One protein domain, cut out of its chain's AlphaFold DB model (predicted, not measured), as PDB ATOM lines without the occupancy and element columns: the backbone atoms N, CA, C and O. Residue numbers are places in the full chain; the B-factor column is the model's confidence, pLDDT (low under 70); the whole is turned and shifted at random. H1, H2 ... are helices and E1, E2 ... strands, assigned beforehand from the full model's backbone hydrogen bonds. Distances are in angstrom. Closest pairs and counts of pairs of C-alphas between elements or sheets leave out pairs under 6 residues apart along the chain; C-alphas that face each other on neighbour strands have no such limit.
ATOM      1  N   LEU A 110     -20.631 -32.558 -31.177       86.31
ATOM      2  CA  LEU A 110     -22.080 -32.544 -31.201       86.31
ATOM      3  C   LEU A 110     -22.600 -32.008 -29.861       86.31
ATOM      4  O   LEU A 110     -22.367 -32.562 -28.792       86.31
ATOM      5  N   SER A 111     -23.349 -30.906 -29.920       68.50
ATOM      6  CA  SER A 111     -23.850 -30.179 -28.741       68.50
ATOM      7  C   SER A 111     -24.870 -30.959 -27.893       68.50
ATOM      8  O   SER A 111     -25.344 -30.447 -26.883       68.50
ATOM      9  N   SER A 112     -25.240 -32.179 -28.290       61.62
ATOM     10  CA  SER A 112     -26.210 -33.022 -27.588       61.62
ATOM     11  C   SER A 112     -25.622 -34.416 -27.351       61.62
ATOM     12  O   SER A 112     -25.576 -35.204 -28.298       61.62
ATOM     13  N   PRO A 113     -25.186 -34.737 -26.118       52.16
ATOM     14  CA  PRO A 113     -24.820 -36.105 -25.766       52.16
ATOM     15  C   PRO A 113     -26.035 -37.029 -25.941       52.16
ATOM     16  O   PRO A 113     -27.146 -36.663 -25.555       52.16
ATOM     17  N   GLY A 114     -25.826 -38.203 -26.538       56.50
ATOM     18  CA  GLY A 114     -26.874 -39.214 -26.722       56.50
ATOM     19  C   GLY A 114     -27.652 -39.159 -28.041       56.50
ATOM     20  O   GLY A 114     -28.721 -39.754 -28.122       56.50
ATOM     21  N   LYS A 115     -27.160 -38.469 -29.081       62.94
ATOM     22  CA  LYS A 115     -27.662 -38.731 -30.439       62.94
ATOM     23  C   LYS A 115     -27.034 -40.020 -30.955       62.94
ATOM     24  O   LYS A 115     -25.814 -40.138 -30.954       62.94
ATOM     25  N   ASP A 116     -27.856 -40.941 -31.439       86.38
ATOM     26  CA  ASP A 116     -27.378 -42.052 -32.249       86.38
ATOM     27  C   ASP A 116     -26.817 -41.476 -33.552       86.38
ATOM     28  O   ASP A 116     -27.549 -40.907 -34.358       86.38
ATOM     29  N   PHE A 117     -25.503 -41.556 -33.740       92.31
ATOM     30  CA  PHE A 117     -24.833 -41.164 -34.976       92.31
ATOM     31  C   PHE A 117     -23.835 -42.239 -35.388       92.31
ATOM     32  O   PHE A 117     -23.426 -43.076 -34.580       92.31
ATOM     33  N   SER A 118     -23.433 -42.184 -36.650       94.56
ATOM     34  CA  SER A 118     -22.339 -42.991 -37.175       94.56
ATOM     35  C   SER A 118     -21.246 -42.078 -37.720       94.56
ATOM     36  O   SER A 118     -21.523 -40.970 -38.180       94.56
ATOM     37  N   ILE A 119     -20.003 -42.543 -37.694       94.75
ATOM     38  CA  ILE A 119     -18.853 -41.863 -38.284       94.75
ATOM     39  C   ILE A 119     -18.318 -42.662 -39.443       94.75
ATOM     40  O   ILE A 119     -18.151 -43.872 -39.337       94.75
ATOM     41  N   LEU A 120     -18.004 -41.953 -40.522       95.38
ATOM     42  CA  LEU A 120     -17.205 -42.443 -41.629       95.38
ATOM     43  C   LEU A 120     -15.879 -41.667 -41.665       95.38
ATOM     44  O   LEU A 120     -15.804 -40.563 -42.216       95.38
ATOM     45  N   GLU A 121     -14.839 -42.242 -41.060       93.88
ATOM     46  CA  GLU A 121     -13.482 -41.688 -41.109       93.88
ATOM     47  C   GLU A 121     -12.795 -42.177 -42.387       93.88
ATOM     48  O   GLU A 121     -12.748 -43.379 -42.661       93.88
ATOM     49  N   THR A 122     -12.253 -41.250 -43.179       92.75
ATOM     50  CA  THR A 122     -11.475 -41.594 -44.377       92.75
ATOM     51  C   THR A 122     -10.043 -41.103 -44.247       92.75
ATOM     52  O   THR A 122      -9.777 -39.904 -44.144       92.75
ATOM     53  N   GLY A 123      -9.106 -42.047 -44.284       90.62
ATOM     54  CA  GLY A 123      -7.678 -41.783 -44.360       90.62
ATOM     55  C   GLY A 123      -7.102 -42.110 -45.737       90.62
ATOM     56  O   GLY A 123      -7.746 -42.704 -46.607       90.62
ATOM     57  N   GLY A 124      -5.826 -41.765 -45.922       89.88
ATOM     58  CA  GLY A 124      -5.068 -42.138 -47.118       89.88
ATOM     59  C   GLY A 124      -4.995 -43.655 -47.314       89.88
ATOM     60  O   GLY A 124      -5.229 -44.161 -48.412       89.88
ATOM     61  N   ALA A 125      -4.686 -44.389 -46.245       90.44
ATOM     62  CA  ALA A 125      -4.527 -45.838 -46.295       90.44
ATOM     63  C   ALA A 125      -5.832 -46.587 -45.997       90.44
ATOM     64  O   ALA A 125      -6.151 -47.528 -46.715       90.44
ATOM     65  N   SER A 126      -6.598 -46.148 -45.001       92.81
ATOM     66  CA  SER A 126      -7.708 -46.901 -44.414       92.81
ATOM     67  C   SER A 126      -9.024 -46.126 -44.395       92.81
ATOM     68  O   SER A 126      -9.033 -44.903 -44.533       92.81
ATOM     69  N   VAL A 127     -10.126 -46.846 -44.196       95.75
ATOM     70  CA  VAL A 127     -11.444 -46.280 -43.868       95.75
ATOM     71  C   VAL A 127     -11.968 -46.960 -42.617       95.75
ATOM     72  O   VAL A 127     -11.793 -48.172 -42.459       95.75
ATOM     73  N   GLN A 128     -12.635 -46.187 -41.765       96.50
ATOM     74  CA  GLN A 128     -13.343 -46.676 -40.593       96.50
ATOM     75  C   GLN A 128     -14.816 -46.275 -40.644       96.50
ATOM     76  O   GLN A 128     -15.151 -45.155 -41.027       96.50
ATOM     77  N   PHE A 129     -15.686 -47.180 -40.202       96.50
ATOM     78  CA  PHE A 129     -17.087 -46.899 -39.919       96.50
ATOM     79  C   PHE A 129     -17.401 -47.281 -38.473       96.50
ATOM     80  O   PHE A 129     -17.197 -48.433 -38.091       96.50
ATOM     81  N   ALA A 130     -17.855 -46.314 -37.677       95.31
ATOM     82  CA  ALA A 130     -18.052 -46.456 -36.235       95.31
ATOM     83  C   ALA A 130     -19.444 -45.971 -35.826       95.31
ATOM     84  O   ALA A 130     -19.826 -44.854 -36.170       95.31
ATOM     85  N   MET A 131     -20.188 -46.771 -35.064       91.75
ATOM     86  CA  MET A 131     -21.511 -46.382 -34.545       91.75
ATOM     87  C   MET A 131     -21.500 -45.992 -33.066       91.75
ATOM     88  O   MET A 131     -22.449 -45.384 -32.566       91.75
ATOM     89  N   SER A 132     -20.462 -46.414 -32.355       87.25
ATOM     90  CA  SER A 132     -20.249 -46.201 -30.928       87.25
ATOM     91  C   SER A 132     -18.732 -46.204 -30.667       87.25
ATOM     92  O   SER A 132     -17.962 -46.544 -31.574       87.25
ATOM     93  N   PRO A 133     -18.267 -45.850 -29.456       81.75
ATOM     94  CA  PRO A 133     -16.856 -45.995 -29.106       81.75
ATOM     95  C   PRO A 133     -16.467 -47.468 -28.865       81.75
ATOM     96  O   PRO A 133     -15.298 -47.771 -28.656       81.75
ATOM     97  N   SER A 134     -17.422 -48.408 -28.883       85.88
ATOM     98  CA  SER A 134     -17.143 -49.831 -28.695       85.88
ATOM     99  C   SER A 134     -16.481 -50.435 -29.928       85.88
ATOM    100  O   SER A 134     -17.017 -50.374 -31.032       85.88
ATOM    101  N   SER A 135     -15.364 -51.133 -29.724       79.94
ATOM    102  CA  SER A 135     -14.650 -51.851 -30.790       79.94
ATOM    103  C   SER A 135     -15.495 -52.903 -31.532       79.94
ATOM    104  O   SER A 135     -15.156 -53.275 -32.661       79.94
ATOM    105  N   ASP A 136     -16.586 -53.386 -30.931       85.44
ATOM    106  CA  ASP A 136     -17.529 -54.325 -31.558       85.44
ATOM    107  C   ASP A 136     -18.483 -53.652 -32.556       85.44
ATOM    108  O   ASP A 136     -19.064 -54.336 -33.400       85.44
ATOM    109  N   ASP A 137     -18.608 -52.326 -32.489       88.31
ATOM    110  CA  ASP A 137     -19.457 -51.509 -33.360       88.31
ATOM    111  C   ASP A 137     -18.618 -50.662 -34.332       88.31
ATOM    112  O   ASP A 137     -19.057 -49.614 -34.821       88.31
ATOM    113  N   ILE A 138     -17.390 -51.121 -34.600       91.06
ATOM    114  CA  ILE A 138     -16.431 -50.467 -35.487       91.06
ATOM    115  C   ILE A 138     -15.902 -51.464 -36.517       91.06
ATOM    116  O   ILE A 138     -15.327 -52.506 -36.188       91.06
ATOM    117  N   THR A 139     -16.027 -51.080 -37.783       92.25
ATOM    118  CA  THR A 139     -15.420 -51.759 -38.925       92.25
ATOM    119  C   THR A 139     -14.315 -50.886 -39.494       92.25
ATOM    120  O   THR A 139     -14.480 -49.678 -39.646       92.25
ATOM    121  N   SER A 140     -13.191 -51.498 -39.855       92.12
ATOM    122  CA  SER A 140     -12.081 -50.809 -40.507       92.12
ATOM    123  C   SER A 140     -11.454 -51.696 -41.566       92.12
ATOM    124  O   SER A 140     -11.363 -52.908 -41.387       92.12
ATOM    125  N   ASP A 141     -10.941 -51.080 -42.625       91.44
ATOM    126  CA  ASP A 141     -10.172 -51.785 -43.646       91.44
ATOM    127  C   ASP A 141      -9.033 -50.897 -44.157       91.44
ATOM    128  O   ASP A 141      -9.232 -49.761 -44.596       91.44
ATOM    129  N   ASP A 142      -7.816 -51.431 -44.086       86.06
ATOM    130  CA  ASP A 142      -6.609 -50.758 -44.548       86.06
ATOM    131  C   ASP A 142      -6.471 -50.827 -46.078       86.06
ATOM    132  O   ASP A 142      -5.629 -50.151 -46.647       86.06
ATOM    133  N   ALA A 143      -7.260 -51.611 -46.808       86.50
ATOM    134  CA  ALA A 143      -7.156 -51.718 -48.265       86.50
ATOM    135  C   ALA A 143      -7.950 -50.642 -49.024       86.50
ATOM    136  O   ALA A 143      -7.708 -50.444 -50.214       86.50
ATOM    137  N   VAL A 144      -8.864 -49.931 -48.360       92.00
ATOM    138  CA  VAL A 144      -9.896 -49.129 -49.045       92.00
ATOM    139  C   VAL A 144      -9.763 -47.617 -48.874       92.00
ATOM    140  O   VAL A 144     -10.622 -46.882 -49.360       92.00
ATOM    141  N   GLY A 145      -8.704 -47.126 -48.225       92.88
ATOM    142  CA  GLY A 145      -8.433 -45.685 -48.147       92.88
ATOM    143  C   GLY A 145      -8.239 -45.034 -49.517       92.88
ATOM    144  O   GLY A 145      -7.960 -45.704 -50.518       92.88
ATOM    145  N   ILE A 146      -8.364 -43.710 -49.563       92.31
ATOM    146  CA  ILE A 146      -8.377 -42.948 -50.819       92.31
ATOM    147  C   ILE A 146      -7.084 -43.118 -51.632       92.31
ATOM    148  O   ILE A 146      -7.127 -43.260 -52.846       92.31
ATOM    149  N   HIS A 147      -5.911 -43.180 -51.003       91.00
ATOM    150  CA  HIS A 147      -4.661 -43.432 -51.729       91.00
ATOM    151  C   HIS A 147      -4.484 -44.916 -52.067       91.00
ATOM    152  O   HIS A 147      -3.921 -45.247 -53.106       91.00
ATOM    153  N   SER A 148      -5.016 -45.815 -51.238       91.06
ATOM    154  CA  SER A 148      -5.000 -47.259 -51.497       91.06
ATOM    155  C   SER A 148      -5.765 -47.620 -52.767       91.06
ATOM    156  O   SER A 148      -5.224 -48.305 -53.632       91.06
ATOM    157  N   ILE A 149      -6.991 -47.110 -52.907       93.00
ATOM    158  CA  ILE A 149      -7.812 -47.356 -54.094       93.00
ATOM    159  C   ILE A 149      -7.213 -46.682 -55.328       93.00
ATOM    160  O   ILE A 149      -7.251 -47.260 -56.411       93.00
ATOM    161  N   ARG A 150      -6.621 -45.491 -55.180       91.25
ATOM    162  CA  ARG A 150      -5.923 -44.820 -56.282       91.25
ATOM    163  C   ARG A 150      -4.791 -45.682 -56.831       91.25
ATOM    164  O   ARG A 150      -4.762 -45.948 -58.024       91.25
ATOM    165  N   ASN A 151      -3.911 -46.157 -55.949       89.69
ATOM    166  CA  ASN A 151      -2.766 -46.978 -56.337       89.69
ATOM    167  C   ASN A 151      -3.205 -48.278 -57.032       89.69
ATOM    168  O   ASN A 151      -2.559 -48.719 -57.979       89.69
ATOM    169  N   GLU A 152      -4.314 -48.877 -56.589       90.62
ATOM    170  CA  GLU A 152      -4.896 -50.062 -57.227       90.62
ATOM    171  C   GLU A 152      -5.455 -49.756 -58.630       90.62
ATOM    172  O   GLU A 152      -5.277 -50.547 -59.555       90.62
ATOM    173  N   LEU A 153      -6.101 -48.600 -58.825       89.56
ATOM    174  CA  LEU A 153      -6.572 -48.165 -60.147       89.56
ATOM    175  C   LEU A 153      -5.412 -47.900 -61.114       89.56
ATOM    176  O   LEU A 153      -5.475 -48.345 -62.265       89.56
ATOM    177  N   ASP A 154      -4.358 -47.234 -60.633       86.31
ATOM    178  CA  ASP A 154      -3.134 -46.967 -61.395       86.31
ATOM    179  C   ASP A 154      -2.469 -48.284 -61.830       86.31
ATOM    180  O   ASP A 154      -2.134 -48.463 -63.002       86.31
ATOM    181  N   ALA A 155      -2.365 -49.262 -60.921       85.81
ATOM    182  CA  ALA A 155      -1.814 -50.585 -61.221       85.81
ATOM    183  C   ALA A 155      -2.634 -51.365 -62.267       85.81
ATOM    184  O   ALA A 155      -2.083 -52.180 -63.007       85.81
ATOM    185  N   GLN A 156      -3.943 -51.110 -62.361       83.69
ATOM    186  CA  GLN A 156      -4.824 -51.727 -63.356       83.69
ATOM    187  C   GLN A 156      -4.844 -50.988 -64.706       83.69
ATOM    188  O   GLN A 156      -5.584 -51.412 -65.598       83.69
ATOM    189  N   ALA A 157      -4.075 -49.899 -64.865       71.00
ATOM    190  CA  ALA A 157      -4.076 -49.024 -66.043       71.00
ATOM    191  C   ALA A 157      -5.487 -48.545 -66.451       71.00
ATOM    192  O   ALA A 157      -5.789 -48.347 -67.630       71.00
ATOM    193  N   LYS A 158      -6.386 -48.383 -65.471       66.38
ATOM    194  CA  LYS A 158      -7.762 -47.922 -65.690       66.38
ATOM    195  C   LYS A 158      -7.837 -46.423 -65.468       66.38
ATOM    196  O   LYS A 158      -8.380 -45.975 -64.460       66.38
ATOM    197  N   ASP A 159      -7.327 -45.647 -66.419       66.69
ATOM    198  CA  ASP A 159      -7.332 -44.193 -66.278       66.69
ATOM    199  C   ASP A 159      -8.654 -43.530 -66.702       66.69
ATOM    200  O   ASP A 159      -8.708 -42.577 -67.473       66.69
ATOM    201  N   SER A 160      -9.775 -44.035 -66.183       75.44
ATOM    202  CA  SER A 160     -11.059 -43.331 -66.296       75.44
ATOM    203  C   SER A 160     -11.127 -42.085 -65.405       75.44
ATOM    204  O   SER A 160     -12.073 -41.307 -65.499       75.44
ATOM    205  N   CYS A 161     -10.152 -41.919 -64.510       80.19
ATOM    206  CA  CYS A 161     -10.097 -40.869 -63.501       80.19
ATOM    207  C   CYS A 161      -9.222 -39.669 -63.913       80.19
ATOM    208  O   CYS A 161      -9.238 -38.656 -63.213       80.19
ATOM    209  N   GLY A 162      -8.491 -39.760 -65.031       76.44
ATOM    210  CA  GLY A 162      -7.524 -38.755 -65.478       76.44
ATOM    211  C   GLY A 162      -6.293 -38.652 -64.572       76.44
ATOM    212  O   GLY A 162      -5.693 -37.595 -64.443       76.44
ATOM    213  N   LEU A 163      -5.926 -39.698 -63.838       76.38
ATOM    214  CA  LEU A 163      -4.837 -39.664 -62.860       76.38
ATOM    215  C   LEU A 163      -3.484 -39.300 -63.490       76.38
ATOM    216  O   LEU A 163      -2.634 -38.771 -62.770       76.38
ATOM    217  N   ASP A 164      -3.316 -39.498 -64.803       72.56
ATOM    218  CA  ASP A 164      -2.137 -39.092 -65.575       72.56
ATOM    219  C   ASP A 164      -1.991 -37.569 -65.784       72.56
ATOM    220  O   ASP A 164      -0.921 -37.100 -66.176       72.56
ATOM    221  N   GLY A 165      -3.047 -36.785 -65.527       73.50
ATOM    222  CA  GLY A 165      -3.078 -35.333 -65.736       73.50
ATOM    223  C   GLY A 165      -3.138 -34.882 -67.201       73.50
ATOM    224  O   GLY A 165      -3.265 -33.685 -67.454       73.50
ATOM    225  N   ASN A 166      -3.071 -35.810 -68.154       70.69
ATOM    226  CA  ASN A 166      -3.090 -35.555 -69.597       70.69
ATOM    227  C   ASN A 166      -4.448 -35.887 -70.222       70.69
ATOM    228  O   ASN A 166      -4.794 -35.353 -71.279       70.69
ATOM    229  N   THR A 167      -5.228 -36.738 -69.559       71.06
ATOM    230  CA  THR A 167      -6.544 -37.178 -70.001       71.06
ATOM    231  C   THR A 167      -7.617 -36.579 -69.088       71.06
ATOM    232  O   THR A 167      -7.560 -36.763 -67.870       71.06
ATOM    233  N   PRO A 168      -8.624 -35.860 -69.622       76.44
ATOM    234  CA  PRO A 168      -9.773 -35.454 -68.822       76.44
ATOM    235  C   PRO A 168     -10.450 -36.681 -68.204       76.44
ATOM    236  O   PRO A 168     -10.804 -37.626 -68.911       76.44
ATOM    237  N   GLY A 169     -10.635 -36.670 -66.885       82.94
ATOM    238  CA  GLY A 169     -11.347 -37.741 -66.194       82.94
ATOM    239  C   GLY A 169     -12.832 -37.766 -66.575       82.94
ATOM    240  O   GLY A 169     -13.440 -36.731 -66.841       82.94
ATOM    241  N   ASN A 170     -13.447 -38.948 -66.553       90.62
ATOM    242  CA  ASN A 170     -14.897 -39.099 -66.644       90.62
ATOM    243  C   ASN A 170     -15.429 -39.502 -65.265       90.62
ATOM    244  O   ASN A 170     -15.114 -40.588 -64.776       90.62
ATOM    245  N   PHE A 171     -16.219 -38.627 -64.634       92.62
ATOM    246  CA  PHE A 171     -16.665 -38.815 -63.253       92.62
ATOM    247  C   PHE A 171     -17.361 -40.163 -63.044       92.62
ATOM    248  O   PHE A 171     -16.988 -40.911 -62.146       92.62
ATOM    249  N   GLU A 172     -18.341 -40.491 -63.885       94.94
ATOM    250  CA  GLU A 172     -19.117 -41.723 -63.783       94.94
ATOM    251  C   GLU A 172     -18.233 -42.959 -63.957       94.94
ATOM    252  O   GLU A 172     -18.270 -43.864 -63.128       94.94
ATOM    253  N   SER A 173     -17.381 -42.971 -64.982       93.25
ATOM    254  CA  SER A 173     -16.471 -44.088 -65.246       93.25
ATOM    255  C   SER A 173     -15.461 -44.271 -64.112       93.25
ATOM    256  O   SER A 173     -15.195 -45.403 -63.703       93.25
ATOM    257  N   CYS A 174     -14.934 -43.166 -63.573       93.25
ATOM    258  CA  CYS A 174     -14.047 -43.168 -62.416       93.25
ATOM    259  C   CYS A 174     -14.755 -43.706 -61.167       93.25
ATOM    260  O   CYS A 174     -14.260 -44.638 -60.532       93.25
ATOM    261  N   ARG A 175     -15.945 -43.185 -60.845       95.81
ATOM    262  CA  ARG A 175     -16.761 -43.628 -59.708       95.81
ATOM    263  C   ARG A 175     -17.070 -45.116 -59.811       95.81
ATOM    264  O   ARG A 175     -16.851 -45.839 -58.849       95.81
ATOM    265  N   ASP A 176     -17.509 -45.590 -60.972       95.56
ATOM    266  CA  ASP A 176     -17.847 -47.000 -61.181       95.56
ATOM    267  C   ASP A 176     -16.604 -47.903 -61.068       95.56
ATOM    268  O   ASP A 176     -16.696 -49.055 -60.639       95.56
ATOM    269  N   ALA A 177     -15.419 -47.403 -61.439       94.38
ATOM    270  CA  ALA A 177     -14.160 -48.116 -61.236       94.38
ATOM    271  C   ALA A 177     -13.793 -48.240 -59.754       94.38
ATOM    272  O   ALA A 177     -13.448 -49.342 -59.323       94.38
ATOM    273  N   VAL A 178     -13.928 -47.158 -58.982       95.31
ATOM    274  CA  VAL A 178     -13.762 -47.181 -57.521       95.31
ATOM    275  C   VAL A 178     -14.800 -48.114 -56.886       95.31
ATOM    276  O   VAL A 178     -14.434 -48.984 -56.098       95.31
ATOM    277  N   GLU A 179     -16.075 -47.990 -57.262       96.06
ATOM    278  CA  GLU A 179     -17.188 -48.787 -56.733       96.06
ATOM    279  C   GLU A 179     -16.900 -50.285 -56.885       96.06
ATOM    280  O   GLU A 179     -16.987 -51.034 -55.915       96.06
ATOM    281  N   ARG A 180     -16.425 -50.726 -58.058       94.94
ATOM    282  CA  ARG A 180     -16.029 -52.128 -58.279       94.94
ATOM    283  C   ARG A 180     -14.942 -52.621 -57.324       94.94
ATOM    284  O   ARG A 180     -14.972 -53.794 -56.955       94.94
ATOM    285  N   LEU A 181     -13.980 -51.781 -56.949       94.44
ATOM    286  CA  LEU A 181     -12.938 -52.159 -55.988       94.44
ATOM    287  C   LEU A 181     -13.511 -52.233 -54.571       94.44
ATOM    288  O   LEU A 181     -13.309 -53.229 -53.881       94.44
ATOM    289  N   LEU A 182     -14.310 -51.239 -54.182       95.25
ATOM    290  CA  LEU A 182     -14.968 -51.204 -52.877       95.25
ATOM    291  C   LEU A 182     -15.943 -52.374 -52.684       95.25
ATOM    292  O   LEU A 182     -15.959 -52.980 -51.619       95.25
ATOM    293  N   THR A 183     -16.701 -52.770 -53.712       94.69
ATOM    294  CA  THR A 183     -17.645 -53.906 -53.616       94.69
ATOM    295  C   THR A 183     -16.988 -55.259 -53.369       94.69
ATOM    296  O   THR A 183     -17.663 -56.190 -52.942       94.69
ATOM    297  N   LYS A 184     -15.684 -55.383 -53.638       92.88
ATOM    298  CA  LYS A 184     -14.904 -56.604 -53.397       92.88
ATOM    299  C   LYS A 184     -14.147 -56.564 -52.071       92.88
ATOM    300  O   LYS A 184     -13.462 -57.527 -51.739       92.88
ATOM    301  N   SER A 185     -14.206 -55.439 -51.363       93.81
ATOM    302  CA  SER A 185     -13.473 -55.249 -50.119       93.81
ATOM    303  C   SER A 185     -14.131 -55.986 -48.960       93.81
ATOM    304  O   SER A 185     -15.352 -56.152 -48.915       93.81
ATOM    305  N   LYS A 186     -13.307 -56.370 -47.984       93.06
ATOM    306  CA  LYS A 186     -13.798 -56.904 -46.717       93.06
ATOM    307  C   LYS A 186     -14.574 -55.837 -45.939       93.06
ATOM    308  O   LYS A 186     -15.566 -56.177 -45.302       93.06
ATOM    309  N   PHE A 187     -14.187 -54.566 -46.069       93.25
ATOM    310  CA  PHE A 187     -14.906 -53.430 -45.494       93.25
ATOM    311  C   PHE A 187     -16.417 -53.480 -45.737       93.25
ATOM    312  O   PHE A 187     -17.196 -53.379 -44.796       93.25
ATOM    313  N   LEU A 188     -16.841 -53.642 -46.997       93.94
ATOM    314  CA  LEU A 188     -18.263 -53.617 -47.330       93.94
ATOM    315  C   LEU A 188     -19.013 -54.811 -46.728       93.94
ATOM    316  O   LEU A 188     -20.144 -54.652 -46.274       93.94
ATOM    317  N   GLU A 189     -18.400 -55.992 -46.719       93.62
ATOM    318  CA  GLU A 189     -18.997 -57.179 -46.102       93.62
ATOM    319  C   GLU A 189     -19.154 -57.001 -44.590       93.62
ATOM    320  O   GLU A 189     -20.223 -57.273 -44.045       93.62
ATOM    321  N   ASP A 190     -18.142 -56.442 -43.928       93.50
ATOM    322  CA  ASP A 190     -18.189 -56.150 -42.498       93.50
ATOM    323  C   ASP A 190     -19.243 -55.062 -42.177       93.50
ATOM    324  O   ASP A 190     -19.968 -55.181 -41.190       93.50
ATOM    325  N   VAL A 191     -19.415 -54.044 -43.034       92.56
ATOM    326  CA  VAL A 191     -20.491 -53.037 -42.897       92.56
ATOM    327  C   VAL A 191     -21.876 -53.663 -43.084       92.56
ATOM    328  O   VAL A 191     -22.798 -53.347 -42.334       92.56
ATOM    329  N   LYS A 192     -22.059 -54.559 -44.064       93.38
ATOM    330  CA  LYS A 192     -23.334 -55.276 -44.255       93.38
ATOM    331  C   LYS A 192     -23.677 -56.124 -43.035       93.38
ATOM    332  O   LYS A 192     -24.825 -56.126 -42.599       93.38
ATOM    333  N   GLU A 193     -22.689 -56.821 -42.484       93.50
ATOM    334  CA  GLU A 193     -22.853 -57.627 -41.278       93.50
ATOM    335  C   GLU A 193     -23.209 -56.760 -40.063       93.50
ATOM    336  O   GLU A 193     -24.139 -57.084 -39.323       93.50
ATOM    337  N   MET A 194     -22.545 -55.613 -39.906       90.81
ATOM    338  CA  MET A 194     -22.880 -54.626 -38.881       90.81
ATOM    339  C   MET A 194     -24.329 -54.142 -39.010       90.81
ATOM    340  O   MET A 194     -25.063 -54.178 -38.029       90.81
ATOM    341  N   LYS A 195     -24.782 -53.772 -40.215       91.50
ATOM    342  CA  LYS A 195     -26.177 -53.357 -40.464       91.50
ATOM    343  C   LYS A 195     -27.187 -54.478 -40.236       91.50
ATOM    344  O   LYS A 195     -28.306 -54.232 -39.804       91.50
ATOM    345  N   ARG A 196     -26.807 -55.729 -40.505       92.56
ATOM    346  CA  ARG A 196     -27.645 -56.899 -40.205       92.56
ATOM    347  C   ARG A 196     -27.816 -57.089 -38.696       92.56
ATOM    348  O   ARG A 196     -28.894 -57.484 -38.259       92.56
ATOM    349  N   LYS A 197     -26.754 -56.845 -37.922       91.69
ATOM    350  CA  LYS A 197     -26.762 -56.905 -36.454       91.69
ATOM    351  C   LYS A 197     -27.520 -55.723 -35.841       91.69
ATOM    352  O   LYS A 197     -28.237 -55.925 -34.866       91.69
ATOM    353  N   TRP A 198     -27.387 -54.544 -36.443       89.50
ATOM    354  CA  TRP A 198     -27.928 -53.273 -35.966       89.50
ATOM    355  C   TRP A 198     -28.675 -52.531 -37.093       89.50
ATOM    356  O   TRP A 198     -28.108 -51.642 -37.735       89.50
ATOM    357  N   PRO A 199     -29.931 -52.898 -37.397       89.00
ATOM    358  CA  PRO A 199     -30.684 -52.302 -38.505       89.00
ATOM    359  C   PRO A 199     -30.890 -50.786 -38.380       89.00
ATOM    360  O   PRO A 199     -30.970 -50.088 -39.388       89.00
ATOM    361  N   GLU A 200     -30.920 -50.262 -37.155       88.25
ATOM    362  CA  GLU A 200     -31.060 -48.833 -36.866       88.25
ATOM    363  C   GLU A 200     -29.903 -47.983 -37.414       88.25
ATOM    364  O   GLU A 200     -30.036 -46.767 -37.514       88.25
ATOM    365  N   VAL A 201     -28.776 -48.595 -37.806       87.94
ATOM    366  CA  VAL A 201     -27.649 -47.913 -38.468       87.94
ATOM    367  C   VAL A 201     -28.089 -47.089 -39.664       87.94
ATOM    368  O   VAL A 201     -27.551 -46.004 -39.877       87.94
ATOM    369  N   ASP A 202     -29.045 -47.601 -40.440       88.50
ATOM    370  CA  ASP A 202     -29.531 -46.933 -41.647       88.50
ATOM    371  C   ASP A 202     -30.374 -45.683 -41.336       88.50
ATOM    372  O   ASP A 202     -30.561 -44.839 -42.211       88.50
ATOM    373  N   GLU A 203     -30.843 -45.533 -40.095       89.56
ATOM    374  CA  GLU A 203     -31.602 -44.368 -39.627       89.56
ATOM    375  C   GLU A 203     -30.701 -43.307 -38.971       89.56
ATOM    376  O   GLU A 203     -31.123 -42.164 -38.771       89.56
ATOM    377  N   ARG A 204     -29.448 -43.658 -38.646       91.31
ATOM    378  CA  ARG A 204     -28.508 -42.750 -37.980       91.31
ATOM    379  C   ARG A 204     -27.911 -41.746 -38.971       91.31
ATOM    380  O   ARG A 204     -27.446 -42.146 -40.041       91.31
ATOM    381  N   PRO A 205     -27.803 -40.453 -38.612       93.38
ATOM    382  CA  PRO A 205     -26.993 -39.514 -39.375       93.38
ATOM    383  C   PRO A 205     -25.537 -39.994 -39.436       93.38
ATOM    384  O   PRO A 205     -24.933 -40.323 -38.410       93.38
ATOM    385  N   VAL A 206     -24.965 -40.007 -40.642       94.56
ATOM    386  CA  VAL A 206     -23.559 -40.361 -40.862       94.56
ATOM    387  C   VAL A 206     -22.730 -39.097 -41.001       94.56
ATOM    388  O   VAL A 206     -22.940 -38.312 -41.923       94.56
ATOM    389  N   TYR A 207     -21.761 -38.920 -40.113       93.62
ATOM    390  CA  TYR A 207     -20.842 -37.794 -40.136       93.62
ATOM    391  C   TYR A 207     -19.511 -38.188 -40.781       93.62
ATOM    392  O   TYR A 207     -18.922 -39.217 -40.450       93.62
ATOM    393  N   GLY A 208     -19.030 -37.364 -41.708       92.50
ATOM    394  CA  GLY A 208     -17.722 -37.538 -42.335       92.50
ATOM    395  C   GLY A 208     -16.607 -36.935 -41.484       92.50
ATOM    396  O   GLY A 208     -16.704 -35.777 -41.073       92.50
ATOM    397  N   ALA A 209     -15.539 -37.698 -41.257       90.12
ATOM    398  CA  ALA A 209     -14.330 -37.242 -40.573       90.12
ATOM    399  C   ALA A 209     -13.031 -37.713 -41.290       90.12
ATOM    400  O   ALA A 209     -13.041 -38.657 -42.088       90.12
ATOM    401  N   GLY A 210     -11.937 -36.958 -41.160       85.88
ATOM    402  CA  GLY A 210     -10.674 -37.226 -41.875       85.88
ATOM    403  C   GLY A 210     -10.483 -36.523 -43.236       85.88
ATOM    404  O   GLY A 210     -11.182 -35.569 -43.591       85.88
ATOM    405  N   GLU A 211      -9.476 -36.970 -43.998       73.62
ATOM    406  CA  GLU A 211      -8.874 -36.230 -45.124       73.62
ATOM    407  C   GLU A 211      -9.813 -36.070 -46.327       73.62
ATOM    408  O   GLU A 211      -9.815 -35.028 -46.994       73.62
ATOM    409  N   GLY A 212     -10.638 -37.086 -46.599       72.81
ATOM    410  CA  GLY A 212     -11.532 -37.098 -47.757       72.81
ATOM    411  C   GLY A 212     -12.516 -35.926 -47.765       72.81
ATOM    412  O   GLY A 212     -12.911 -35.455 -48.833       72.81
ATOM    413  N   TRP A 213     -12.859 -35.402 -46.587       80.00
ATOM    414  CA  TRP A 213     -13.939 -34.430 -46.429       80.00
ATOM    415  C   TRP A 213     -13.477 -32.978 -46.413       80.00
ATOM    416  O   TRP A 213     -14.256 -32.085 -46.744       80.00
ATOM    417  N   MET A 214     -12.196 -32.727 -46.125       69.75
ATOM    418  CA  MET A 214     -11.621 -31.373 -46.158       69.75
ATOM    419  C   MET A 214     -11.721 -30.732 -47.550       69.75
ATOM    420  O   MET A 214     -11.690 -29.513 -47.701       69.75
ATOM    421  N   ARG A 215     -11.889 -31.547 -48.597       71.62
ATOM    422  CA  ARG A 215     -12.062 -31.094 -49.986       71.62
ATOM    423  C   ARG A 215     -13.391 -30.365 -50.212       71.62
ATOM    424  O   ARG A 215     -13.503 -29.602 -51.170       71.62
ATOM    425  N   PHE A 216     -14.356 -30.538 -49.308       71.25
ATOM    426  CA  PHE A 216     -15.648 -29.850 -49.319       71.25
ATOM    427  C   PHE A 216     -15.622 -28.509 -48.597       71.25
ATOM    428  O   PHE A 216     -16.664 -27.874 -48.462       71.25
ATOM    429  N   ASP A 217     -14.450 -28.023 -48.176       66.75
ATOM    430  CA  ASP A 217     -14.373 -26.776 -47.417       66.75
ATOM    431  C   ASP A 217     -14.897 -25.565 -48.198       66.75
ATOM    432  O   ASP A 217     -15.290 -24.576 -47.593       66.75
ATOM    433  N   LYS A 218     -14.980 -25.643 -49.533       63.03
ATOM    434  CA  LYS A 218     -15.596 -24.607 -50.378       63.03
ATOM    435  C   LYS A 218     -17.124 -24.536 -50.265       63.03
ATOM    436  O   LYS A 218     -17.673 -23.468 -50.509       63.03
ATOM    437  N   GLU A 219     -17.796 -25.604 -49.840       63.97
ATOM    438  CA  GLU A 219     -19.256 -25.666 -49.638       63.97
ATOM    439  C   GLU A 219     -19.648 -25.079 -48.267       63.97
ATOM    440  O   GLU A 219     -20.420 -25.674 -47.521       63.97
ATOM    441  N   LYS A 220     -19.053 -23.930 -47.905       55.66
ATOM    442  CA  LYS A 220     -18.808 -23.463 -46.525       55.66
ATOM    443  C   LYS A 220     -19.980 -23.492 -45.546       55.66
ATOM    444  O   LYS A 220     -19.719 -23.609 -44.351       55.66
ATOM    445  N   ASP A 221     -21.205 -23.456 -46.045       64.31
ATOM    446  CA  ASP A 221     -22.412 -23.291 -45.242       64.31
ATOM    447  C   ASP A 221     -23.240 -24.584 -45.118       64.31
ATOM    448  O   ASP A 221     -24.155 -24.671 -44.294       64.31
ATOM    449  N   LYS A 222     -22.918 -25.626 -45.899       64.06
ATOM    450  CA  LYS A 222     -23.669 -26.885 -45.900       64.06
ATOM    451  C   LYS A 222     -23.164 -27.829 -44.808       64.06
ATOM    452  O   LYS A 222     -22.049 -28.339 -44.865       64.06
ATOM    453  N   HIS A 223     -24.028 -28.080 -43.829       82.31
ATOM    454  CA  HIS A 223     -23.811 -29.067 -42.762       82.31
ATOM    455  C   HIS A 223     -24.255 -30.471 -43.192       82.31
ATOM    456  O   HIS A 223     -23.853 -31.467 -42.596       82.31
ATOM    457  N   GLU A 224     -25.061 -30.538 -44.250       90.25
ATOM    458  CA  GLU A 224     -25.556 -31.752 -44.881       90.25
ATOM    459  C   GLU A 224     -25.212 -31.699 -46.360       90.25
ATOM    460  O   GLU A 224     -25.474 -30.705 -47.042       90.25
ATOM    461  N   VAL A 225     -24.614 -32.774 -46.853       90.88
ATOM    462  CA  VAL A 225     -24.171 -32.891 -48.232       90.88
ATOM    463  C   VAL A 225     -24.843 -34.116 -48.844       90.88
ATOM    464  O   VAL A 225     -24.399 -35.249 -48.623       90.88
ATOM    465  N   PRO A 226     -25.935 -33.918 -49.604       94.19
ATOM    466  CA  PRO A 226     -26.549 -34.990 -50.368       94.19
ATOM    467  C   PRO A 226     -25.543 -35.601 -51.341       94.19
ATOM    468  O   PRO A 226     -24.788 -34.900 -52.017       94.19
ATOM    469  N   ARG A 227     -25.570 -36.924 -51.495       94.31
ATOM    470  CA  ARG A 227     -24.711 -37.637 -52.446       94.31
ATOM    471  C   ARG A 227     -24.895 -37.140 -53.883       94.31
ATOM    472  O   ARG A 227     -23.935 -37.127 -54.644       94.31
ATOM    473  N   ALA A 228     -26.100 -36.706 -54.247       95.06
ATOM    474  CA  ALA A 228     -26.378 -36.126 -55.559       95.06
ATOM    475  C   ALA A 228     -25.611 -34.810 -55.795       95.06
ATOM    476  O   ALA A 228     -25.085 -34.601 -56.887       95.06
ATOM    477  N   ASP A 229     -25.479 -33.961 -54.770       92.06
ATOM    478  CA  ASP A 229     -24.689 -32.725 -54.848       92.06
ATOM    479  C   ASP A 229     -23.206 -33.051 -55.076       92.06
ATOM    480  O   ASP A 229     -22.559 -32.431 -55.919       92.06
ATOM    481  N   LEU A 230     -22.686 -34.078 -54.388       89.62
ATOM    482  CA  LEU A 230     -21.320 -34.582 -54.584       89.62
ATOM    483  C   LEU A 230     -21.092 -35.094 -56.005       89.62
ATOM    484  O   LEU A 230     -20.055 -34.819 -56.603       89.62
ATOM    485  N   GLU A 231     -22.057 -35.840 -56.546       93.94
ATOM    486  CA  GLU A 231     -21.991 -36.350 -57.912       93.94
ATOM    487  C   GLU A 231     -22.004 -35.215 -58.942       93.94
ATOM    488  O   GLU A 231     -21.214 -35.242 -59.883       93.94
ATOM    489  N   ASN A 232     -22.845 -34.195 -58.758       93.06
ATOM    490  CA  ASN A 232     -22.887 -33.035 -59.651       93.06
ATOM    491  C   ASN A 232     -21.583 -32.231 -59.598       93.06
ATOM    492  O   ASN A 232     -20.999 -31.937 -60.640       93.06
ATOM    493  N   LEU A 233     -21.070 -31.960 -58.392       89.25
ATOM    494  CA  LEU A 233     -19.775 -31.303 -58.215       89.25
ATOM    495  C   LEU A 233     -18.644 -32.123 -58.856       89.25
ATOM    496  O   LEU A 233     -17.762 -31.565 -59.503       89.25
ATOM    497  N   GLY A 234     -18.679 -33.448 -58.705       89.88
ATOM    498  CA  GLY A 234     -17.739 -34.373 -59.330       89.88
ATOM    499  C   GLY A 234     -17.720 -34.265 -60.849       89.88
ATOM    500  O   GLY A 234     -16.649 -34.088 -61.429       89.88
ATOM    501  N   LYS A 235     -18.891 -34.296 -61.490       91.94
ATOM    502  CA  LYS A 235     -19.027 -34.128 -62.948       91.94
ATOM    503  C   LYS A 235     -18.457 -32.795 -63.417       91.94
ATOM    504  O   LYS A 235     -17.663 -32.769 -64.358       91.94
ATOM    505  N   ASP A 236     -18.791 -31.714 -62.716       88.69
ATOM    506  CA  ASP A 236     -18.309 -30.371 -63.038       88.69
ATOM    507  C   ASP A 236     -16.785 -30.254 -62.915       88.69
ATOM    508  O   ASP A 236     -16.142 -29.628 -63.759       88.69
ATOM    509  N   GLN A 237     -16.189 -30.843 -61.872       86.44
ATOM    510  CA  GLN A 237     -14.738 -30.810 -61.658       86.44
ATOM    511  C   GLN A 237     -13.990 -31.704 -62.650       86.44
ATOM    512  O   GLN A 237     -12.972 -31.279 -63.183       86.44
ATOM    513  N   CYS A 238     -14.493 -32.907 -62.940       85.69
ATOM    514  CA  CYS A 238     -13.875 -33.809 -63.916       85.69
ATOM    515  C   CYS A 238     -13.903 -33.233 -65.343       85.69
ATOM    516  O   CYS A 238     -12.944 -33.406 -66.091       85.69
ATOM    517  N   ALA A 239     -14.961 -32.497 -65.706       83.75
ATOM    518  CA  ALA A 239     -15.062 -31.834 -67.007       83.75
ATOM    519  C   ALA A 239     -14.066 -30.670 -67.176       83.75
ATOM    520  O   ALA A 239     -13.676 -30.329 -68.295       83.75
ATOM    521  N   ARG A 240     -13.635 -30.045 -66.073       78.94
ATOM    522  CA  ARG A 240     -12.626 -28.981 -66.080       78.94
ATOM    523  C   ARG A 240     -11.245 -29.635 -66.049       78.94
ATOM    524  O   ARG A 240     -10.727 -29.951 -64.985       78.94
ATOM    525  N   ALA A 241     -10.627 -29.799 -67.219       59.03
ATOM    526  CA  ALA A 241      -9.329 -30.461 -67.435       59.03
ATOM    527  C   ALA A 241      -8.114 -29.862 -66.673       59.03
ATOM    528  O   ALA A 241      -6.975 -30.211 -66.955       59.03
ATOM    529  N   SER A 242      -8.318 -28.942 -65.726       59.97
ATOM    530  CA  SER A 242      -7.259 -28.206 -65.032       59.97
ATOM    531  C   SER A 242      -6.704 -28.899 -63.781       59.97
ATOM    532  O   SER A 242      -5.686 -28.450 -63.264       59.97
ATOM    533  N   SER A 243      -7.338 -29.961 -63.262       61.19
ATOM    534  CA  SER A 243      -6.765 -30.773 -62.174       61.19
ATOM    535  C   SER A 243      -7.520 -32.086 -61.969       61.19
ATOM    536  O   SER A 243      -8.732 -32.076 -61.772       61.19
ATOM    537  N   THR A 244      -6.808 -33.206 -61.916       64.12
ATOM    538  CA  THR A 244      -7.412 -34.550 -61.879       64.12
ATOM    539  C   THR A 244      -7.550 -35.113 -60.458       64.12
ATOM    540  O   THR A 244      -8.398 -35.962 -60.185       64.12
ATOM    541  N   SER A 245      -6.825 -34.531 -59.495       73.88
ATOM    542  CA  SER A 245      -6.925 -34.860 -58.063       73.88
ATOM    543  C   SER A 245      -8.319 -34.594 -57.445       73.88
ATOM    544  O   SER A 245      -8.821 -35.466 -56.723       73.88
ATOM    545  N   PRO A 246      -9.009 -33.465 -57.734       84.06
ATOM    546  CA  PRO A 246     -10.380 -33.249 -57.262       84.06
ATOM    547  C   PRO A 246     -11.395 -34.224 -57.868       84.06
ATOM    548  O   PRO A 246     -12.260 -34.710 -57.144       84.06
ATOM    549  N   CYS A 247     -11.256 -34.546 -59.161       87.06
ATOM    550  CA  CYS A 247     -12.126 -35.494 -59.863       87.06
ATOM    551  C   CYS A 247     -12.114 -36.864 -59.174       87.06
ATOM    552  O   CYS A 247     -13.157 -37.366 -58.750       87.06
ATOM    553  N   TYR A 248     -10.915 -37.418 -58.975       90.25
ATOM    554  CA  TYR A 248     -10.742 -38.696 -58.295       90.25
ATOM    555  C   TYR A 248     -11.304 -38.687 -56.868       90.25
ATOM    556  O   TYR A 248     -12.021 -39.608 -56.489       90.25
ATOM    557  N   GLY A 249     -11.022 -37.642 -56.081       90.56
ATOM    558  CA  GLY A 249     -11.513 -37.567 -54.703       90.56
ATOM    559  C   GLY A 249     -13.037 -37.582 -54.605       90.56
ATOM    560  O   GLY A 249     -13.592 -38.321 -53.798       90.56
ATOM    561  N   LEU A 250     -13.717 -36.822 -55.466       91.62
ATOM    562  CA  LEU A 250     -15.180 -36.778 -55.511       91.62
ATOM    563  C   LEU A 250     -15.774 -38.109 -55.978       91.62
ATOM    564  O   LEU A 250     -16.762 -38.577 -55.410       91.62
ATOM    565  N   ALA A 251     -15.161 -38.740 -56.983       93.81
ATOM    566  CA  ALA A 251     -15.572 -40.051 -57.473       93.81
ATOM    567  C   ALA A 251     -15.393 -41.137 -56.402       93.81
ATOM    568  O   ALA A 251     -16.301 -41.940 -56.190       93.81
ATOM    569  N   TYR A 252     -14.262 -41.118 -55.685       94.81
ATOM    570  CA  TYR A 252     -13.988 -42.008 -54.561       94.81
ATOM    571  C   TYR A 252     -15.051 -41.870 -53.471       94.81
ATOM    572  O   TYR A 252     -15.695 -42.849 -53.096       94.81
ATOM    573  N   THR A 253     -15.282 -40.640 -53.010       93.88
ATOM    574  CA  THR A 253     -16.270 -40.350 -51.976       93.88
ATOM    575  C   THR A 253     -17.676 -40.768 -52.407       93.88
ATOM    576  O   THR A 253     -18.383 -41.425 -51.646       93.88
ATOM    577  N   SER A 254     -18.088 -40.433 -53.633       95.25
ATOM    578  CA  SER A 254     -19.397 -40.822 -54.165       95.25
ATOM    579  C   SER A 254     -19.569 -42.343 -54.192       95.25
ATOM    580  O   SER A 254     -20.580 -42.852 -53.705       95.25
ATOM    581  N   ALA A 255     -18.574 -43.073 -54.698       96.75
ATOM    582  CA  ALA A 255     -18.593 -44.531 -54.738       96.75
ATOM    583  C   ALA A 255     -18.668 -45.141 -53.330       96.75
ATOM    584  O   ALA A 255     -19.462 -46.053 -53.109       96.75
ATOM    585  N   LEU A 256     -17.911 -44.605 -52.364       96.38
ATOM    586  CA  LEU A 256     -17.955 -45.043 -50.966       96.38
ATOM    587  C   LEU A 256     -19.357 -44.877 -50.364       96.38
ATOM    588  O   LEU A 256     -19.915 -45.827 -49.818       96.38
ATOM    589  N   LEU A 257     -19.981 -43.711 -50.543       95.94
ATOM    590  CA  LEU A 257     -21.349 -43.480 -50.073       95.94
ATOM    591  C   LEU A 257     -22.372 -44.369 -50.798       95.94
ATOM    592  O   LEU A 257     -23.356 -44.788 -50.191       95.94
ATOM    593  N   ARG A 258     -22.163 -44.690 -52.082       96.75
ATOM    594  CA  ARG A 258     -23.027 -45.619 -52.835       96.75
ATOM    595  C   ARG A 258     -22.974 -47.028 -52.275       96.75
ATOM    596  O   ARG A 258     -24.032 -47.564 -51.950       96.75
ATOM    597  N   VAL A 259     -21.781 -47.603 -52.116       96.06
ATOM    598  CA  VAL A 259     -21.654 -48.980 -51.609       96.06
ATOM    599  C   VAL A 259     -22.172 -49.109 -50.180       96.06
ATOM    600  O   VAL A 259     -22.738 -50.138 -49.829       96.06
ATOM    601  N   MET A 260     -22.050 -48.051 -49.376       95.19
ATOM    602  CA  MET A 260     -22.570 -48.012 -48.009       95.19
ATOM    603  C   MET A 260     -24.060 -47.655 -47.923       95.19
ATOM    604  O   MET A 260     -24.601 -47.602 -46.821       95.19
ATOM    605  N   ASN A 261     -24.735 -47.413 -49.051       95.62
ATOM    606  CA  ASN A 261     -26.121 -46.943 -49.115       95.62
ATOM    607  C   ASN A 261     -26.386 -45.646 -48.316       95.62
ATOM    608  O   ASN A 261     -27.457 -45.459 -47.751       95.62
ATOM    609  N   ILE A 262     -25.412 -44.738 -48.272       95.44
ATOM    610  CA  ILE A 262     -25.539 -43.429 -47.625       95.44
ATOM    611  C   ILE A 262     -26.012 -42.415 -48.670       95.44
ATOM    612  O   ILE A 262     -25.396 -42.254 -49.730       95.44
ATOM    613  N   THR A 263     -27.126 -41.742 -48.390       95.88
ATOM    614  CA  THR A 263     -27.732 -40.733 -49.278       95.88
ATOM    615  C   THR A 263     -27.321 -39.311 -48.921       95.88
ATOM    616  O   THR A 263     -27.169 -38.494 -49.827       95.88
ATOM    617  N   THR A 264     -27.081 -39.041 -47.639       94.19
ATOM    618  CA  THR A 264     -26.671 -37.736 -47.112       94.19
ATOM    619  C   THR A 264     -25.533 -37.928 -46.124       94.19
ATOM    620  O   THR A 264     -25.591 -38.805 -45.266       94.19
ATOM    621  N   LEU A 265     -24.497 -37.103 -46.253       92.56
ATOM    622  CA  LEU A 265     -23.384 -37.045 -45.316       92.56
ATOM    623  C   LEU A 265     -23.453 -35.748 -44.514       92.56
ATOM    624  O   LEU A 265     -23.638 -34.676 -45.086       92.56
ATOM    625  N   HIS A 266     -23.238 -35.830 -43.209       91.94
ATOM    626  CA  HIS A 266     -23.141 -34.670 -42.337       91.94
ATOM    627  C   HIS A 266     -21.677 -34.256 -42.163       91.94
ATOM    628  O   HIS A 266     -20.796 -35.096 -41.974       91.94
ATOM    629  N   LEU A 267     -21.398 -32.957 -42.216       88.62
ATOM    630  CA  LEU A 267     -20.061 -32.400 -42.017       88.62
ATOM    631  C   LEU A 267     -20.087 -31.438 -40.832       88.62
ATOM    632  O   LEU A 267     -20.945 -30.561 -40.752       88.62
ATOM    633  N   VAL A 268     -19.126 -31.587 -39.922       83.69
ATOM    634  CA  VAL A 268     -18.981 -30.715 -38.750       83.69
ATOM    635  C   VAL A 268     -17.674 -29.954 -38.862       83.69
ATOM    636  O   VAL A 268     -16.617 -30.557 -39.044       83.69
TER     637      VAL A 268
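AT A GLANCE: This is residues 110 to 268 of the 293 residues of an uncharacterized protein of Cystobacter ferrugineus (UniProt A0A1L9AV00). A strongly twisted sheet of six strands makes one end of the domain, and a cluster of crossed helices, H1, H2, H6 and H7, makes the other. H7 is in the middle, with H2 and H6 packed on it, and its residues 253 to 257 reach the sheet; H3 covers the edge strand E3, and H5 turns off the end of E4. The printed part has 159 residues with seven named helices and six named strands, in the order E1 E2 E3 H1 H2 H3 H4 E4 H5 E5 H6 H7 E6. The sheet is mixed, with the order E3, E2, E1, E4, E6, E5, and the class is mixed, helices and strands. The whole is compact, with a radius of gyration of the C-alphas of 15.5 A and spans of 49 by 35 by 20 A.

HOW THE PARTS SIT: In the sheet, E1, residues 118 to 122, E2, residues 127 to 130, and E3, residues 138 to 141, form a meander, each strand the antiparallel neighbour of the one before. N 121 and O 128 are 2.9 A apart across E1 and E2, and N 129 and O 139 are 2.8 A apart across E2 and E3, both within hydrogen-bond range. On the other side of E1 is E4, residues 206 to 210, parallel to it at 29 degrees, with N 120 and O 207 within range at 2.9 A. E6, residues 264 to 267, is parallel to E4, with N 266 and O 206 at 2.8 A, and antiparallel to the edge strand E5, residues 224 to 226, with N 225 and O 265 at 2.8 A. From edge to edge the strands' lines turn by 126 degrees. H3, residues 186 to 197, is on the sheet at a height of 8.6 A, over E3 and along the strands, at 4 degrees to E3 on the local plane; its closest C-alphas to E3 are Phe 187 and Asp 141, 5.3 A apart. H5, residues 211 to 216, is on the sheet at a height of 8.4 A. H7, residues 244 to 259, stands at the sheet's level, at a height of 2.8 A. H6, residues 227 to 239, only grazes the sheet with residues 227 to 230. H6 and H7 form a helical hairpin, touching at Cys 238 and Cys 247, their closest C-alphas, 4.7 A apart, at a shallow tilt of 27 degrees, opposite ways. H2, residues 171 to 182, touches H7 at a steep tilt of 53 degrees, the same way, the C-alphas of Arg 175 and Ala 251 being closest at 4.4 A. With residues 177 to 181 alone, H2 touches H1, residues 146 to 155, about perpendicular at 82 degrees; the closest C-alphas, those of Ile 149 and Val 178, are 6.9 A apart. H4, residues 199 to 203, is close to H3 but not clearly touching it, the C-alphas of Lys 195 and Val 201 being closest at 6.0 A. Every O i to N i+4 pair is within hydrogen-bond range in H1, H2, H3, H6 and H7; H4 has 0 of 1 but 2 of 2 O i to N i+3 pairs, and H5 has 0 of 2 but 2 of 3.

IN THESE COORDINATES: E1 begins at C-alpha 118 at (-22.339, -42.991, -37.175) and is 13.1 A long from first to last C-alpha; E4 is 13.3 A. The longest helix, H7, begins at C-alpha 244 at (-7.412, -34.550, -61.879) and measures 22.7 A. H6 measures 18.4 A, H3 16.5 A, H2 16.2 A and H1 14.5 A. E6 ends at C-alpha 267 at (-20.061, -32.400, -42.017).

THE WHOLE: The two C-alphas farthest apart, those of Gly 114 and Asn 166, are 49.2 A apart. The printed part has no cut. The link from H1 to H2, residues 156 to 170, is long. Mean pLDDT of the printed part is 86.4, with values under 70 at residues 111 to 115, 158 to 159, 214, 217 to 222 and 241 to 244.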